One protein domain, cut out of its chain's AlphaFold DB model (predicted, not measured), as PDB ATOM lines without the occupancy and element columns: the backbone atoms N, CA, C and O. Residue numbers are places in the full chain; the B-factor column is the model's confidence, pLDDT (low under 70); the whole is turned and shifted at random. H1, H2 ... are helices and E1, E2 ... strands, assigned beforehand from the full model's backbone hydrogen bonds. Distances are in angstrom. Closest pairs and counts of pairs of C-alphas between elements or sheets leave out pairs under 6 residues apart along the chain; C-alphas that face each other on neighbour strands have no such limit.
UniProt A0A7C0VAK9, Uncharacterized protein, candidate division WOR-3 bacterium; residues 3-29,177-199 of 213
ATOM      1  N   TYR A   3       8.730   1.082   4.109       92.06
ATOM      2  CA  TYR A   3       9.624   2.074   4.714       92.06
ATOM      3  C   TYR A   3      10.476   2.842   3.700       92.06
ATOM      4  O   TYR A   3      10.639   4.043   3.844       92.06
ATOM      5  N   THR A   4      10.934   2.205   2.616       96.50
ATOM      6  CA  THR A   4      11.638   2.924   1.533       96.50
ATOM      7  C   THR A   4      10.758   3.988   0.869       96.50
ATOM      8  O   THR A   4      11.249   5.035   0.464       96.50
ATOM      9  N   LYS A   5       9.454   3.722   0.721       97.19
ATOM     10  CA  LYS A   5       8.521   4.711   0.163       97.19
ATOM     11  C   LYS A   5       8.242   5.822   1.169       97.19
ATOM     12  O   LYS A   5       8.193   6.977   0.772       97.19
ATOM     13  N   LEU A   6       8.077   5.472   2.447       95.19
ATOM     14  CA  LEU A   6       7.885   6.445   3.520       95.19
ATOM     15  C   LEU A   6       9.077   7.406   3.618       95.19
ATOM     16  O   LEU A   6       8.869   8.610   3.611       95.19
ATOM     17  N   ASP A   7      10.302   6.883   3.610       95.62
ATOM     18  CA  ASP A   7      11.541   7.672   3.596       95.62
ATOM     19  C   ASP A   7      11.587   8.658   2.415       95.62
ATOM     20  O   ASP A   7      11.867   9.841   2.594       95.62
ATOM     21  N   HIS A   8      11.192   8.212   1.217       97.00
ATOM     22  CA  HIS A   8      11.089   9.093   0.052       97.00
ATOM     23  C   HIS A   8      10.081  10.239   0.254       97.00
ATOM     24  O   HIS A   8      10.360  11.372  -0.137       97.00
ATOM     25  N   TYR A   9       8.927   9.972   0.875       96.12
ATOM     26  CA  TYR A   9       7.955  11.021   1.200       96.12
ATOM     27  C   TYR A   9       8.456  11.961   2.294       96.12
ATOM     28  O   TYR A   9       8.262  13.167   2.173       96.12
ATOM     29  N   ILE A  10       9.129  11.432   3.321       94.69
ATOM     30  CA  ILE A  10       9.754  12.239   4.372       94.69
ATOM     31  C   ILE A  10      10.762  13.193   3.735       94.69
ATOM     32  O   ILE A  10      10.650  14.397   3.935       94.69
ATOM     33  N   LYS A  11      11.663  12.696   2.878       95.06
ATOM     34  CA  LYS A  11      12.582  13.548   2.112       95.06
ATOM     35  C   LYS A  11      11.835  14.646   1.350       95.06
ATOM     36  O   LYS A  11      12.242  15.798   1.406       95.06
ATOM     37  N   GLY A  12      10.745  14.295   0.666       95.50
ATOM     38  CA  GLY A  12       9.919  15.266  -0.047       95.50
ATOM     39  C   GLY A  12       9.368  16.364   0.863       95.50
ATOM     40  O   GLY A  12       9.346  17.511   0.448       95.50
ATOM     41  N   ILE A  13       8.980  16.053   2.106       93.94
ATOM     42  CA  ILE A  13       8.578  17.065   3.100       93.94
ATOM     43  C   ILE A  13       9.766  17.975   3.433       93.94
ATOM     44  O   ILE A  13       9.606  19.192   3.388       93.94
ATOM     45  N   PHE A  14      10.951  17.401   3.681       93.50
ATOM     46  CA  PHE A  14      12.193  18.143   3.962       93.50
ATOM     47  C   PHE A  14      12.596  19.133   2.860       93.50
ATOM     48  O   PHE A  14      13.245  20.124   3.159       93.50
ATOM     49  N   GLU A  15      12.174  18.924   1.611       95.19
ATOM     50  CA  GLU A  15      12.426  19.866   0.509       95.19
ATOM     51  C   GLU A  15      11.589  21.166   0.592       95.19
ATOM     52  O   GLU A  15      11.908  22.128  -0.105       95.19
ATOM     53  N   TYR A  16      10.538  21.221   1.426       94.94
ATOM     54  CA  TYR A  16       9.645  22.390   1.566       94.94
ATOM     55  C   TYR A  16       9.695  23.079   2.935       94.94
ATOM     56  O   TYR A  16       9.109  24.153   3.090       94.94
ATOM     57  N   ILE A  17      10.333  22.471   3.934       93.62
ATOM     58  CA  ILE A  17      10.457  23.055   5.278       93.62
ATOM     59  C   ILE A  17      11.638  24.038   5.277       93.62
ATOM     60  O   ILE A  17      12.667  23.724   4.679       93.62
ATOM     61  N   PRO A  18      11.518  25.213   5.920       92.69
ATOM     62  CA  PRO A  18      12.652  26.113   6.110       92.69
ATOM     63  C   PRO A  18      13.821  25.441   6.838       92.69
ATOM     64  O   PRO A  18      13.607  24.612   7.722       92.69
ATOM     65  N   ASP A  19      15.049  25.849   6.508       87.88
ATOM     66  CA  ASP A  19      16.273  25.322   7.133       87.88
ATOM     67  C   ASP A  19      16.339  25.591   8.652       87.88
ATOM     68  O   ASP A  19      17.058  24.899   9.371       87.88
ATOM     69  N   ASP A  20      15.611  26.601   9.137       89.31
ATOM     70  CA  ASP A  20      15.528  27.007  10.542       89.31
ATOM     71  C   ASP A  20      14.289  26.463  11.272       89.31
ATOM     72  O   ASP A  20      14.040  26.836  12.419       89.31
ATOM     73  N   ALA A  21      13.505  25.587  10.638       91.31
ATOM     74  CA  ALA A  21      12.340  24.984  11.270       91.31
ATOM     75  C   ALA A  21      12.734  23.890  12.278       91.31
ATOM     76  O   ALA A  21      13.514  22.988  11.967       91.31
ATOM     77  N   ASP A  22      12.106  23.905  13.456       90.94
ATOM     78  CA  ASP A  22      12.146  22.772  14.379       90.94
ATOM     79  C   ASP A  22      11.311  21.615  13.825       90.94
ATOM     80  O   ASP A  22      10.114  21.752  13.555       90.94
ATOM     81  N   VAL A  23      11.940  20.448  13.676       93.25
ATOM     82  CA  VAL A  23      11.277  19.255  13.146       93.25
ATOM     83  C   VAL A  23      11.349  18.118  14.158       93.25
ATOM     84  O   VAL A  23      12.428  17.664  14.543       93.25
ATOM     85  N   LEU A  24      10.170  17.631  14.541       93.94
ATOM     86  CA  LEU A  24       9.973  16.498  15.433       93.94
ATOM     87  C   LEU A  24       9.272  15.362  14.677       93.94
ATOM     88  O   LEU A  24       8.174  15.542  14.153       93.94
ATOM     89  N   LEU A  25       9.891  14.184  14.641       94.12
ATOM     90  CA  LEU A  25       9.284  12.939  14.173       94.12
ATOM     91  C   LEU A  25       9.108  12.024  15.380       94.12
ATOM     92  O   LEU A  25      10.032  11.869  16.172       94.12
ATOM     93  N   LEU A  26       7.945  11.397  15.517       93.81
ATOM     94  CA  LEU A  26       7.685  10.495  16.633       93.81
ATOM     95  C   LEU A  26       6.734   9.365  16.247       93.81
ATOM     96  O   LEU A  26       5.978   9.474  15.282       93.81
ATOM     97  N   SER A  27       6.769   8.311  17.052       92.94
ATOM     98  CA  SER A  27       5.766   7.256  17.126       92.94
ATOM     99  C   SER A  27       5.275   7.185  18.566       92.94
ATOM    100  O   SER A  27       6.081   7.175  19.493       92.94
ATOM    101  N   ASP A  28       3.963   7.157  18.760       90.69
ATOM    102  CA  ASP A  28       3.316   7.123  20.073       90.69
ATOM    103  C   ASP A  28       3.370   5.743  20.744       90.69
ATOM    104  O   ASP A  28       3.260   5.626  21.963       90.69
ATOM    105  N   HIS A  29       3.590   4.706  19.945       93.12
ATOM    106  CA  HIS A  29       3.799   3.325  20.363       93.12
ATOM    107  C   HIS A  29       4.677   2.599  19.334       93.12
ATOM    108  O   HIS A  29       4.921   3.115  18.236       93.12
ATOM    109  N   LYS A 177      18.061  19.110  18.201       91.56
ATOM    110  CA  LYS A 177      17.899  19.114  19.657       91.56
ATOM    111  C   LYS A 177      18.458  17.837  20.272       91.56
ATOM    112  O   LYS A 177      18.354  16.753  19.701       91.56
ATOM    113  N   GLU A 178      19.039  17.972  21.457       92.62
ATOM    114  CA  GLU A 178      19.493  16.836  22.250       92.62
ATOM    115  C   GLU A 178      18.372  16.408  23.202       92.62
ATOM    116  O   GLU A 178      17.799  17.230  23.917       92.62
ATOM    117  N   LEU A 179      18.028  15.120  23.175       92.69
ATOM    118  CA  LEU A 179      17.024  14.539  24.065       92.69
ATOM    119  C   LEU A 179      17.702  13.965  25.309       92.69
ATOM    120  O   LEU A 179      18.815  13.438  25.231       92.69
ATOM    121  N   LYS A 180      17.004  13.986  26.447       92.44
ATOM    122  CA  LYS A 180      17.446  13.305  27.668       92.44
ATOM    123  C   LYS A 180      17.719  11.826  27.364       92.44
ATOM    124  O   LYS A 180      16.870  11.115  26.833       92.44
ATOM    125  N   GLY A 181      18.910  11.344  27.709       84.38
ATOM    126  CA  GLY A 181      19.323   9.968  27.418       84.38
ATOM    127  C   GLY A 181      18.602   8.893  28.245       84.38
ATOM    128  O   GLY A 181      17.824   9.188  29.154       84.38
ATOM    129  N   ASN A 182      18.919   7.623  27.968       81.38
ATOM    130  CA  ASN A 182      18.503   6.443  28.747       81.38
ATOM    131  C   ASN A 182      16.983   6.249  28.908       81.38
ATOM    132  O   ASN A 182      16.553   5.723  29.933       81.38
ATOM    133  N   ASN A 183      16.169   6.679  27.935       77.75
ATOM    134  CA  ASN A 183      14.701   6.620  28.014       77.75
ATOM    135  C   ASN A 183      14.159   7.241  29.320       77.75
ATOM    136  O   ASN A 183      13.199   6.752  29.908       77.75
ATOM    137  N   SER A 184      14.812   8.304  29.802       85.81
ATOM    138  CA  SER A 184      14.493   8.964  31.079       85.81
ATOM    139  C   SER A 184      13.302   9.926  31.003       85.81
ATOM    140  O   SER A 184      13.075  10.711  31.922       85.81
ATOM    141  N   PHE A 185      12.546   9.870  29.910       89.38
ATOM    142  CA  PHE A 185      11.343  10.650  29.682       89.38
ATOM    143  C   PHE A 185      10.283   9.777  29.004       89.38
ATOM    144  O   PHE A 185      10.563   8.696  28.487       89.38
ATOM    145  N   SER A 186       9.059  10.274  29.009       89.19
ATOM    146  CA  SER A 186       7.867   9.622  28.486       89.19
ATOM    147  C   SER A 186       7.219  10.468  27.389       89.19
ATOM    148  O   SER A 186       7.576  11.626  27.173       89.19
ATOM    149  N   ILE A 187       6.225   9.917  26.691       89.12
ATOM    150  CA  ILE A 187       5.532  10.644  25.618       89.12
ATOM    151  C   ILE A 187       4.875  11.948  26.106       89.12
ATOM    152  O   ILE A 187       4.821  12.926  25.361       89.12
ATOM    153  N   ILE A 188       4.432  12.006  27.368       89.56
ATOM    154  CA  ILE A 188       3.815  13.218  27.928       89.56
ATOM    155  C   ILE A 188       4.832  14.362  28.085       89.56
ATOM    156  O   ILE A 188       4.457  15.530  27.992       89.56
ATOM    157  N   ASP A 189       6.127  14.050  28.219       92.56
ATOM    158  CA  ASP A 189       7.209  15.038  28.317       92.56
ATOM    159  C   ASP A 189       7.439  15.815  27.009       92.56
ATOM    160  O   ASP A 189       7.936  16.949  27.026       92.56
ATOM    161  N   ILE A 190       7.012  15.260  25.873       93.00
ATOM    162  CA  ILE A 190       7.155  15.887  24.554       93.00
ATOM    163  C   ILE A 190       6.370  17.198  24.494       93.00
ATOM    164  O   ILE A 190       6.919  18.228  24.108       93.00
ATOM    165  N   ALA A 191       5.107  17.188  24.934       93.31
ATOM    166  CA  ALA A 191       4.243  18.366  24.881       93.31
ATOM    167  C   ALA A 191       4.828  19.541  25.678       93.31
ATOM    168  O   ALA A 191       4.837  20.670  25.197       93.31
ATOM    169  N   SER A 192       5.372  19.268  26.867       93.25
ATOM    170  CA  SER A 192       5.995  20.304  27.697       93.25
ATOM    171  C   SER A 192       7.222  20.940  27.034       93.25
ATOM    172  O   SER A 192       7.394  22.152  27.111       93.25
ATOM    173  N   SER A 193       8.010  20.150  26.305       93.56
ATOM    174  CA  SER A 193       9.184  20.647  25.579       93.56
ATOM    175  C   SER A 193       8.798  21.491  24.371       93.56
ATOM    176  O   SER A 193       9.433  22.501  24.099       93.56
ATOM    177  N   ILE A 194       7.733  21.107  23.659       93.94
ATOM    178  CA  ILE A 194       7.195  21.905  22.550       93.94
ATOM    179  C   ILE A 194       6.735  23.275  23.063       93.94
ATOM    180  O   ILE A 194       7.022  24.291  22.438       93.94
ATOM    181  N   LEU A 195       6.030  23.321  24.198       94.25
ATOM    182  CA  LEU A 195       5.566  24.587  24.774       94.25
ATOM    183  C   LEU A 195       6.728  25.495  25.184       94.25
ATOM    184  O   LEU A 195       6.684  26.691  24.892       94.25
ATOM    185  N   ASP A 196       7.765  24.929  25.802       91.81
ATOM    186  CA  ASP A 196       8.964  25.679  26.177       91.81
ATOM    187  C   ASP A 196       9.669  26.284  24.957       91.81
ATOM    188  O   ASP A 196      10.005  27.468  24.974       91.81
ATOM    189  N   GLU A 197       9.845  25.504  23.887       92.44
ATOM    190  CA  GLU A 197      10.472  25.957  22.635       92.44
ATOM    191  C   GLU A 197       9.659  27.060  21.946       92.44
ATOM    192  O   GLU A 197      10.215  28.013  21.404       92.44
ATOM    193  N   LEU A 198       8.330  26.998  22.043       93.31
ATOM    194  CA  LEU A 198       7.448  28.057  21.551       93.31
ATOM    195  C   LEU A 198       7.396  29.287  22.477       93.31
ATOM    196  O   LEU A 198       6.745  30.278  22.136       93.31
ATOM    197  N   GLY A 199       8.027  29.242  23.654       93.94
ATOM    198  CA  GLY A 199       7.944  30.299  24.663       93.94
ATOM    199  C   GLY A 199       6.536  30.475  25.242       93.94
ATOM    200  O   GLY A 199       6.175  31.569  25.684       93.94
TER     201      GLY A 199
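What this domain is: This is residues 3 to 29 and 177 to 199 of the 213 residues of an uncharacterized protein of candidate division WOR-3 bacterium (UniProt A0A7C0VAK9). Three separate pieces stand in a loose row with gaps between them: helix H1 at one end, the short strand E1 between, and helix H2 at the other end. H1 and H2 run nearly the same way and E1 runs back against them; residues 15 to 23 arch over from the end of H1 to E1, and a loop with residues 180 to 185 sticking out leads into H2. The printed part has 50 residues with two named helices and one named strand, in the order H1, E1, H2; E1 pairs with no named strand, and the class is mostly helix. The whole is loose, with a radius of gyration of the C-alphas of 13.5 A and spans of 31 by 27 by 16 A.

How they stand to each other: Look first at H1, residues 3 to 14, the longest helix by residues. E1, residues 24 to 26, follows it after a short link of 9 residues, and H1 and E1 are apart. H2, residues 187 to 197, is reached across the cut, and E1 and H2 are apart. H1 and H2 are apart too. Along the backbone of H1 you will find every O i to N i+4 pair within hydrogen-bond range, while in H2 it is 5 of 7.

Where its parts are: Find C-alpha 3 at (9.624, 2.074, 4.714); from there H1 runs 16.3 A to C-alpha 14 at (12.193, 18.143, 3.962), with y rising from 2.074 to 18.143. In E1, watch y fall from C-alpha 24 at (9.973, 16.498, 15.433) to C-alpha 26 at (7.685, 10.495, 16.633). H2 begins at C-alpha 187 and runs 16.4 A to C-alpha 197 at (10.472, 25.957, 22.635), where y has risen again.

The domain as a whole: The two C-alphas farthest apart are those of Thr 4 and Gly 199, 36.0 A. After residue 29 look for the cut: residues 30 to 176 are not printed, and C-alphas 29 and 177 are 21.2 A apart. Of the links that are printed whole, H1 to E1 is short and none is long. Residues 3 to 9, which belong to H1, stand free, as do residues 15 to 21 and 180 to 185. In the B-factor column the mean pLDDT of the printed part of this predicted model is 92.2, and no printed residue is under 70.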